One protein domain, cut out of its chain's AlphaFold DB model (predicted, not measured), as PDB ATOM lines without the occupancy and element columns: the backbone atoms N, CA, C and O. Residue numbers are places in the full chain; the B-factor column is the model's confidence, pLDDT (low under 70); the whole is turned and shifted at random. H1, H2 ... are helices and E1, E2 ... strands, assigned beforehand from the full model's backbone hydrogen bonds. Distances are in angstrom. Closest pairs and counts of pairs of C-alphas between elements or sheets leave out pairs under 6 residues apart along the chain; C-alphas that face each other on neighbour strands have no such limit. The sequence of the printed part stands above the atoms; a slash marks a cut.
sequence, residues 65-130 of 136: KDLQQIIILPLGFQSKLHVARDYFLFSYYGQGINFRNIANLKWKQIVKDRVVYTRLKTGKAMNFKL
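This is residues 65 to 130 of the 136 residues of the protein "Phage_int_SAM_5 domain-containing protein" of Candidatus Amoebophilus sp. 36-38 (UniProt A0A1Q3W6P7). A two-stranded hairpin, E1 and E2, makes one end of a loosely strung row of parts, and a short helix, H1, makes the other. Between these ends along the longest axis come the long helix H2 and the small helix H3, with H3 nearer to the hairpin; contacts between the parts are few. The printed part has 66 residues, with three named helices and two named strands in the order H1, H2, H3, E1, E2, and its class is mixed, helices and strands. The sheet has the order E1 - E2 and is antiparallel. The whole is only just loose, close to compact, with a radius of gyration of the C-alphas of 13.2 A and spans of 36 by 25 by 24 A.

Strand E1 is residues 114 to 118, 13.3 A from first to last C-alpha, and begins at C-alpha 114 at (-0.668, 48.388, -30.250). Strand E2 is residues 125 to 129, 13.8 A long, and ends at C-alpha 129 at (0.403, 47.024, -26.289). Helix H3 is residues 99 to 103, 6.1 A long. Helix H2, residues 80 to 93, is the longest helix, 20.1 A from first to last C-alpha. Helix H1 is residues 65 to 72, 10.9 A long, and begins at C-alpha 65 at (4.968, 52.649, -4.114).

E1 and E2 form a hairpin of antiparallel neighbours, with 165 degrees between their directions. The C-alphas of Arg 114 and Lys 129 face each other at 4.3 A. N 126 and O 117, at 2.8 A, and N 115 and O 128, at 2.9 A, are within hydrogen-bond range. Residues 110 to 111 also form a short antiparallel pairing with residues 114 to 115 of E1. H2 is apart from E1 and E2, and H3 is apart from E2. H2 only just touches H3, with 3 pairs of C-alphas within 8 A, and does so with residues 87 to 91 alone; the closest C-alphas are those of Ser 91 and Phe 99, 7.5 A apart. H1 and H2 only just touch, with 3 pairs of C-alphas within 8 A, and H2 does so with residues 85 to 89 alone. Their closest C-alphas, those of Ile 70 and Arg 85, are 7.2 A apart. They run opposite ways at a steep tilt of 54 degrees. H1 is apart from H3, E1 and E2. In H1, H2 and H3 every O i to N i+4 pair is within hydrogen-bond range.

The two C-alphas farthest apart are those of Pro 74 and Gly 123, at 37.4 A. The printed part has no cut. The link from H2 to H3 is tight, and the links from H1 to H2, H3 to E1 and E1 to E2 are short. The mean pLDDT of the printed part is 93.0, and no printed residue is under 70.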
ATOM      1  N   LYS A  65       5.767  51.893  -5.091       94.62
ATOM      2  CA  LYS A  65       4.968  52.649  -4.114       94.62
ATOM      3  C   LYS A  65       4.786  54.103  -4.559       94.62
ATOM      4  O   LYS A  65       3.656  54.577  -4.601       94.62
ATOM      5  N   ASP A  66       5.860  54.760  -4.979       93.81
ATOM      6  CA  ASP A  66       5.847  56.131  -5.498       93.81
ATOM      7  C   ASP A  66       5.005  56.217  -6.778       93.81
ATOM      8  O   ASP A  66       4.219  57.144  -6.956       93.81
ATOM      9  N   LEU A  67       5.104  55.212  -7.658       93.69
ATOM     10  CA  LEU A  67       4.257  55.137  -8.848       93.69
ATOM     11  C   LEU A  67       2.766  55.072  -8.482       93.69
ATOM     12  O   LEU A  67       1.965  55.775  -9.092       93.69
ATOM     13  N   GLN A  68       2.390  54.253  -7.494       94.56
ATOM     14  CA  GLN A  68       0.997  54.177  -7.038       94.56
ATOM     15  C   GLN A  68       0.514  55.516  -6.478       94.56
ATOM     16  O   GLN A  68      -0.595  55.931  -6.798       94.56
ATOM     17  N   GLN A  69       1.360  56.227  -5.726       95.88
ATOM     18  CA  GLN A  69       1.037  57.568  -5.231       95.88
ATOM     19  C   GLN A  69       0.768  58.557  -6.373       95.88
ATOM     20  O   GLN A  69      -0.187  59.322  -6.294       95.88
ATOM     21  N   ILE A  70       1.550  58.510  -7.458       94.75
ATOM     22  CA  ILE A  70       1.320  59.346  -8.648       94.75
ATOM     23  C   ILE A  70      -0.018  59.003  -9.317       94.75
ATOM     24  O   ILE A  70      -0.747  59.908  -9.725       94.75
ATOM     25  N   ILE A  71      -0.351  57.712  -9.432       92.94
ATOM     26  CA  ILE A  71      -1.591  57.248 -10.073       92.94
ATOM     27  C   ILE A  71      -2.819  57.769  -9.318       92.94
ATOM     28  O   ILE A  71      -3.710  58.344  -9.942       92.94
ATOM     29  N   ILE A  72      -2.853  57.611  -7.992       94.75
ATOM     30  CA  ILE A  72      -4.029  57.941  -7.168       94.75
ATOM     31  C   ILE A  72      -4.111  59.415  -6.755       94.75
ATOM     32  O   ILE A  72      -5.076  59.805  -6.103       94.75
ATOM     33  N   LEU A  73      -3.104  60.228  -7.094       94.81
ATOM     34  CA  LEU A  73      -3.041  61.632  -6.696       94.81
ATOM     35  C   LEU A  73      -4.318  62.373  -7.150       94.81
ATOM     36  O   LEU A  73      -4.595  62.410  -8.354       94.81
ATOM     37  N   PRO A  74      -5.112  62.967  -6.241       94.31
ATOM     38  CA  PRO A  74      -6.279  63.741  -6.637       94.31
ATOM     39  C   PRO A  74      -5.814  65.011  -7.352       94.31
ATOM     40  O   PRO A  74      -5.083  65.827  -6.794       94.31
ATOM     41  N   LEU A  75      -6.212  65.162  -8.613       94.88
ATOM     42  CA  LEU A  75      -5.836  66.288  -9.461       94.88
ATOM     43  C   LEU A  75      -7.095  66.873 -10.090       94.88
ATOM     44  O   LEU A  75      -7.967  66.128 -10.535       94.88
ATOM     45  N   GLY A  76      -7.169  68.203 -10.158       93.81
ATOM     46  CA  GLY A  76      -8.254  68.879 -10.865       93.81
ATOM     47  C   GLY A  76      -8.292  68.446 -12.330       93.81
ATOM     48  O   GLY A  76      -7.235  68.341 -12.969       93.81
ATOM     49  N   PHE A  77      -9.495  68.193 -12.847       90.44
ATOM     50  CA  PHE A  77      -9.706  67.802 -14.240       90.44
ATOM     51  C   PHE A  77      -9.021  68.801 -15.181       90.44
ATOM     52  O   PHE A  77      -9.137  70.011 -15.000       90.44
ATOM     53  N   GLN A  78      -8.249  68.286 -16.144       89.62
ATOM     54  CA  GLN A  78      -7.478  69.081 -17.117       89.62
ATOM     55  C   GLN A  78      -6.467  70.087 -16.525       89.62
ATOM     56  O   GLN A  78      -5.920  70.918 -17.250       89.62
ATOM     57  N   SER A  79      -6.132  69.998 -15.235       96.12
ATOM     58  CA  SER A  79      -5.031  70.787 -14.668       96.12
ATOM     59  C   SER A  79      -3.684  70.433 -15.320       96.12
ATOM     60  O   SER A  79      -3.481  69.327 -15.827       96.12
ATOM     61  N   LYS A  80      -2.705  71.346 -15.253       96.06
ATOM     62  CA  LYS A  80      -1.339  71.093 -15.762       96.06
ATOM     63  C   LYS A  80      -0.728  69.814 -15.173       96.06
ATOM     64  O   LYS A  80      -0.052  69.072 -15.880       96.06
ATOM     65  N   LEU A  81      -0.993  69.547 -13.893       96.25
ATOM     66  CA  LEU A  81      -0.535  68.340 -13.209       96.25
ATOM     67  C   LEU A  81      -1.259  67.086 -13.702       96.25
ATOM     68  O   LEU A  81      -0.616  66.051 -13.853       96.25
ATOM     69  N   HIS A  82      -2.562  67.178 -13.991       94.88
ATOM     70  CA  HIS A  82      -3.332  66.077 -14.571       94.88
ATOM     71  C   HIS A  82      -2.725  65.629 -15.906       94.88
ATOM     72  O   HIS A  82      -2.356  64.471 -16.073       94.88
ATOM     73  N   VAL A  83      -2.497  66.587 -16.805       93.81
ATOM     74  CA  VAL A  83      -1.883  66.340 -18.116       93.81
ATOM     75  C   VAL A  83      -0.451  65.802 -17.977       93.81
ATOM     76  O   VAL A  83      -0.056  64.874 -18.682       93.81
ATOM     77  N   ALA A  84       0.340  66.348 -17.049       95.12
ATOM     78  CA  ALA A  84       1.694  65.862 -16.787       95.12
ATOM     79  C   ALA A  84       1.705  64.407 -16.288       95.12
ATOM     80  O   ALA A  84       2.554  63.621 -16.720       95.12
ATOM     81  N   ARG A  85       0.753  64.033 -15.420       94.69
ATOM     82  CA  ARG A  85       0.566  62.651 -14.966       94.69
ATOM     83  C   ARG A  85       0.247  61.731 -16.138       94.69
ATOM     84  O   ARG A  85       0.880  60.685 -16.251       94.69
ATOM     85  N   ASP A  86      -0.661  62.121 -17.025       92.81
ATOM     86  CA  ASP A  86      -1.049  61.291 -18.169       92.81
ATOM     87  C   ASP A  86       0.139  61.035 -19.106       92.81
ATOM     88  O   ASP A  86       0.406  59.889 -19.474       92.81
ATOM     89  N   TYR A  87       0.940  62.064 -19.409       94.25
ATOM     90  CA  TYR A  87       2.175  61.895 -20.183       94.25
ATOM     91  C   TYR A  87       3.199  60.995 -19.488       94.25
ATOM     92  O   TYR A  87       3.853  60.173 -20.138       94.25
ATOM     93  N   PHE A  88       3.357  61.147 -18.174       94.06
ATOM     94  CA  PHE A  88       4.256  60.313 -17.389       94.06
ATOM     95  C   PHE A  88       3.813  58.843 -17.400       94.06
ATOM     96  O   PHE A  88       4.629  57.961 -17.678       94.06
ATOM     97  N   LEU A  89       2.529  58.573 -17.159       92.75
ATOM     98  CA  LEU A  89       1.977  57.219 -17.161       92.75
ATOM     99  C   LEU A  89       2.035  56.598 -18.557       92.75
ATOM    100  O   LEU A  89       2.441  55.445 -18.690       92.75
ATOM    101  N   PHE A  90       1.728  57.362 -19.606       92.38
ATOM    102  CA  PHE A  90       1.879  56.900 -20.984       92.38
ATOM    103  C   PHE A  90       3.335  56.537 -21.305       92.38
ATOM    104  O   PHE A  90       3.595  55.489 -21.892       92.38
ATOM    105  N   SER A  91       4.302  57.353 -20.869       93.19
ATOM    106  CA  SER A  91       5.731  57.034 -20.978       93.19
ATOM    107  C   SER A  91       6.082  55.732 -20.254       93.19
ATOM    108  O   SER A  91       6.715  54.850 -20.839       93.19
ATOM    109  N   TYR A  92       5.635  55.587 -19.004       92.00
ATOM    110  CA  TYR A  92       5.915  54.425 -18.162       92.00
ATOM    111  C   TYR A  92       5.357  53.125 -18.765       92.00
ATOM    112  O   TYR A  92       6.110  52.175 -18.981       92.00
ATOM    113  N   TYR A  93       4.064  53.095 -19.102       89.50
ATOM    114  CA  TYR A  93       3.420  51.921 -19.701       89.50
ATOM    115  C   TYR A  93       3.851  51.688 -21.158       89.50
ATOM    116  O   TYR A  93       3.893  50.548 -21.619       89.50
ATOM    117  N   GLY A  94       4.252  52.743 -21.868       90.19
ATOM    118  CA  GLY A  94       4.751  52.712 -23.245       90.19
ATOM    119  C   GLY A  94       6.234  52.363 -23.387       90.19
ATOM    120  O   GLY A  94       6.903  52.871 -24.290       90.19
ATOM    121  N   GLN A  95       6.770  51.523 -22.495       90.00
ATOM    122  CA  GLN A  95       8.174  51.076 -22.486       90.00
ATOM    123  C   GLN A  95       9.205  52.222 -22.419       90.00
ATOM    124  O   GLN A  95      10.271  52.161 -23.040       90.00
ATOM    125  N   GLY A  96       8.905  53.293 -21.682       90.38
ATOM    126  CA  GLY A  96       9.800  54.443 -21.542       90.38
ATOM    127  C   GLY A  96       9.909  55.283 -22.818       90.38
ATOM    128  O   GLY A  96      10.992  55.793 -23.153       90.38
ATOM    129  N   ILE A  97       8.809  55.401 -23.570       93.31
ATOM    130  CA  ILE A  97       8.724  56.323 -24.705       93.31
ATOM    131  C   ILE A  97       8.992  57.755 -24.219       93.31
ATOM    132  O   ILE A  97       8.401  58.238 -23.263       93.31
ATOM    133  N   ASN A  98       9.929  58.454 -24.865       93.38
ATOM    134  CA  ASN A  98      10.266  59.815 -24.449       93.38
ATOM    135  C   ASN A  98       9.234  60.829 -24.968       93.38
ATOM    136  O   ASN A  98       8.578  60.591 -25.983       93.38
ATOM    137  N   PHE A  99       9.171  61.996 -24.327       93.69
ATOM    138  CA  PHE A  99       8.214  63.054 -24.661       93.69
ATOM    139  C   PHE A  99       8.232  63.458 -26.143       93.69
ATOM    140  O   PHE A  99       7.182  63.595 -26.759       93.69
ATOM    141  N   ARG A 100       9.418  63.555 -26.762       95.06
ATOM    142  CA  ARG A 100       9.539  63.891 -28.192       95.06
ATOM    143  C   ARG A 100       8.829  62.873 -29.087       95.06
ATOM    144  O   ARG A 100       8.206  63.269 -30.064       95.06
ATOM    145  N   ASN A 101       8.936  61.579 -28.783       94.75
ATOM    146  CA  ASN A 101       8.240  60.545 -29.549       94.75
ATOM    147  C   ASN A 101       6.736  60.552 -29.255       94.75
ATOM    148  O   ASN A 101       5.972  60.402 -30.199       94.75
ATOM    149  N   ILE A 102       6.315  60.788 -28.004       94.31
ATOM    150  CA  ILE A 102       4.889  60.947 -27.662       94.31
ATOM    151  C   ILE A 102       4.272  62.076 -28.498       94.31
ATOM    152  O   ILE A 102       3.269  61.865 -29.168       94.31
ATOM    153  N   ALA A 103       4.925  63.239 -28.546       93.75
ATOM    154  CA  ALA A 103       4.454  64.405 -29.294       93.75
ATOM    155  C   ALA A 103       4.413  64.207 -30.824       93.75
ATOM    156  O   ALA A 103       3.759  64.973 -31.521       93.75
ATOM    157  N   ASN A 104       5.128  63.210 -31.361       94.56
ATOM    158  CA  ASN A 104       5.164  62.909 -32.798       94.56
ATOM    159  C   ASN A 104       4.355  61.654 -33.166       94.56
ATOM    160  O   ASN A 104       4.381  61.231 -34.325       94.56
ATOM    161  N   LEU A 105       3.672  61.040 -32.199       93.50
ATOM    162  CA  LEU A 105       2.885  59.842 -32.430       93.50
ATOM    163  C   LEU A 105       1.611  60.188 -33.210       93.50
ATOM    164  O   LEU A 105       0.935  61.171 -32.922       93.50
ATOM    165  N   LYS A 106       1.281  59.375 -34.213       94.00
ATOM    166  CA  LYS A 106       0.108  59.552 -35.077       94.00
ATOM    167  C   LYS A 106      -0.888  58.421 -34.859       94.00
ATOM    168  O   LYS A 106      -0.483  57.279 -34.676       94.00
ATOM    169  N   TRP A 107      -2.179  58.705 -35.014       91.62
ATOM    170  CA  TRP A 107      -3.252  57.708 -34.884       91.62
ATOM    171  C   TRP A 107      -3.055  56.463 -35.754       91.62
ATOM    172  O   TRP A 107      -3.239  55.352 -35.280       91.62
ATOM    173  N   LYS A 108      -2.549  56.620 -36.987       94.19
ATOM    174  CA  LYS A 108      -2.226  55.494 -37.889       94.19
ATOM    175  C   LYS A 108      -1.184  54.504 -37.346       94.19
ATOM    176  O   LYS A 108      -0.973  53.451 -37.931       94.19
ATOM    177  N   GLN A 109      -0.466  54.882 -36.291       93.88
ATOM    178  CA  GLN A 109       0.540  54.053 -35.628       93.88
ATOM    179  C   GLN A 109      -0.067  53.191 -34.518       93.88
ATOM    180  O   GLN A 109       0.652  52.405 -33.904       93.88
ATOM    181  N   ILE A 110      -1.368  53.338 -34.263       91.75
ATOM    182  CA  ILE A 110      -2.142  52.470 -33.387       91.75
ATOM    183  C   ILE A 110      -2.812  51.411 -34.265       91.75
ATOM    184  O   ILE A 110      -3.638  51.724 -35.117       91.75
ATOM    185  N   VAL A 111      -2.431  50.148 -34.076       90.00
ATOM    186  CA  VAL A 111      -2.936  49.003 -34.845       90.00
ATOM    187  C   VAL A 111      -3.364  47.916 -33.870       90.00
ATOM    188  O   VAL A 111      -2.514  47.375 -33.164       90.00
ATOM    189  N   LYS A 112      -4.664  47.585 -33.841       83.81
ATOM    190  CA  LYS A 112      -5.236  46.508 -33.001       83.81
ATOM    191  C   LYS A 112      -4.704  46.563 -31.554       83.81
ATOM    192  O   LYS A 112      -4.077  45.618 -31.077       83.81
ATOM    193  N   ASP A 113      -4.873  47.720 -30.910       87.94
ATOM    194  CA  ASP A 113      -4.436  48.038 -29.535       87.94
ATOM    195  C   ASP A 113      -2.923  48.139 -29.307       87.94
ATOM    196  O   ASP A 113      -2.444  48.065 -28.171       87.94
ATOM    197  N   ARG A 114      -2.126  48.290 -30.365       91.31
ATOM    198  CA  ARG A 114      -0.668  48.388 -30.250       91.31
ATOM    199  C   ARG A 114      -0.149  49.666 -30.861       91.31
ATOM    200  O   ARG A 114      -0.536  50.023 -31.965       91.31
ATOM    201  N   VAL A 115       0.788  50.303 -30.172       93.44
ATOM    202  CA  VAL A 115       1.542  51.437 -30.699       93.44
ATOM    203  C   VAL A 115       2.796  50.910 -31.384       93.44
ATOM    204  O   VAL A 115       3.646  50.285 -30.743       93.44
ATOM    205  N   VAL A 116       2.921  51.192 -32.680       95.00
ATOM    206  CA  VAL A 116       4.056  50.795 -33.519       95.00
ATOM    207  C   VAL A 116       4.719  52.037 -34.115       95.00
ATOM    208  O   VAL A 116       4.138  52.751 -34.929       95.00
ATOM    209  N   TYR A 117       5.957  52.323 -33.710       94.88
ATOM    210  CA  TYR A 117       6.686  53.509 -34.173       94.88
ATOM    211  C   TYR A 117       8.197  53.290 -34.219       94.88
ATOM    212  O   TYR A 117       8.735  52.380 -33.593       94.88
ATOM    213  N   THR A 118       8.896  54.173 -34.927       95.38
ATOM    214  CA  THR A 118      10.360  54.201 -34.975       95.38
ATOM    215  C   THR A 118      10.875  55.300 -34.060       95.38
ATOM    216  O   THR A 118      10.510  56.467 -34.210       95.38
ATOM    217  N   ARG A 119      11.728  54.949 -33.094       93.31
ATOM    218  CA  ARG A 119      12.225  55.897 -32.096       93.31
ATOM    219  C   ARG A 119      13.148  56.934 -32.729       93.31
ATOM    220  O   ARG A 119      14.240  56.595 -33.171       93.31
ATOM    221  N   LEU A 120      12.790  58.213 -32.621       93.19
ATOM    222  CA  LEU A 120      13.536  59.321 -33.241       93.19
ATOM    223  C   LEU A 120      15.020  59.404 -32.836       93.19
ATOM    224  O   LEU A 120      15.852  59.793 -33.641       93.19
ATOM    225  N   LYS A 121      15.368  59.062 -31.585       88.38
ATOM    226  CA  LYS A 121      16.753  59.177 -31.085       88.38
ATOM    227  C   LYS A 121      17.676  58.074 -31.613       88.38
ATOM    228  O   LYS A 121      18.867  58.313 -31.751       88.38
ATOM    229  N   THR A 122      17.157  56.864 -31.811       91.25
ATOM    230  CA  THR A 122      17.989  55.666 -32.029       91.25
ATOM    231  C   THR A 122      17.627  54.888 -33.290       91.25
ATOM    232  O   THR A 122      18.270  53.886 -33.565       91.25
ATOM    233  N   GLY A 123      16.560  55.262 -34.002       92.88
ATOM    234  CA  GLY A 123      16.049  54.517 -35.157       92.88
ATOM    235  C   GLY A 123      15.445  53.148 -34.818       92.88
ATOM    236  O   GLY A 123      15.077  52.403 -35.715       92.88
ATOM    237  N   LYS A 124      15.325  52.792 -33.532       92.88
ATOM    238  CA  LYS A 124      14.830  51.472 -33.118       92.88
ATOM    239  C   LYS A 124      13.320  51.379 -33.333       92.88
ATOM    240  O   LYS A 124      12.589  52.251 -32.858       92.88
ATOM    241  N   ALA A 125      12.863  50.309 -33.980       94.06
ATOM    242  CA  ALA A 125      11.448  49.971 -34.058       94.06
ATOM    243  C   ALA A 125      10.918  49.568 -32.673       94.06
ATOM    244  O   ALA A 125      11.505  48.737 -31.975       94.06
ATOM    245  N   MET A 126       9.814  50.183 -32.273       94.38
ATOM    246  CA  MET A 126       9.156  49.995 -30.989       94.38
ATOM    247  C   MET A 126       7.746  49.476 -31.233       94.38
ATOM    248  O   MET A 126       7.040  49.961 -32.118       94.38
ATOM    249  N   ASN A 127       7.341  48.499 -30.431       93.81
ATOM    250  CA  ASN A 127       6.027  47.887 -30.517       93.81
ATOM    251  C   ASN A 127       5.561  47.514 -29.107       93.81
ATOM    252  O   ASN A 127       6.115  46.602 -28.487       93.81
ATOM    253  N   PHE A 128       4.542  48.207 -28.603       92.06
ATOM    254  CA  PHE A 128       3.978  47.936 -27.284       92.06
ATOM    255  C   PHE A 128       2.452  47.921 -27.318       92.06
ATOM    256  O   PHE A 128       1.829  48.612 -28.120       92.06
ATOM    257  N   LYS A 129       1.854  47.100 -26.451       90.00
ATOM    258  CA  LYS A 129       0.403  47.024 -26.289       90.00
ATOM    259  C   LYS A 129      -0.067  48.176 -25.405       90.00
ATOM    260  O   LYS A 129       0.549  48.438 -24.374       90.00
ATOM    261  N   LEU A 130      -1.154  48.828 -25.792       84.25
ATOM    262  CA  LEU A 130      -1.871  49.759 -24.934       84.25
ATOM    263  C   LEU A 130      -2.597  48.952 -23.857       84.25
ATOM    264  O   LEU A 130      -3.395  48.061 -24.147       84.25
TER     265      LEU A 130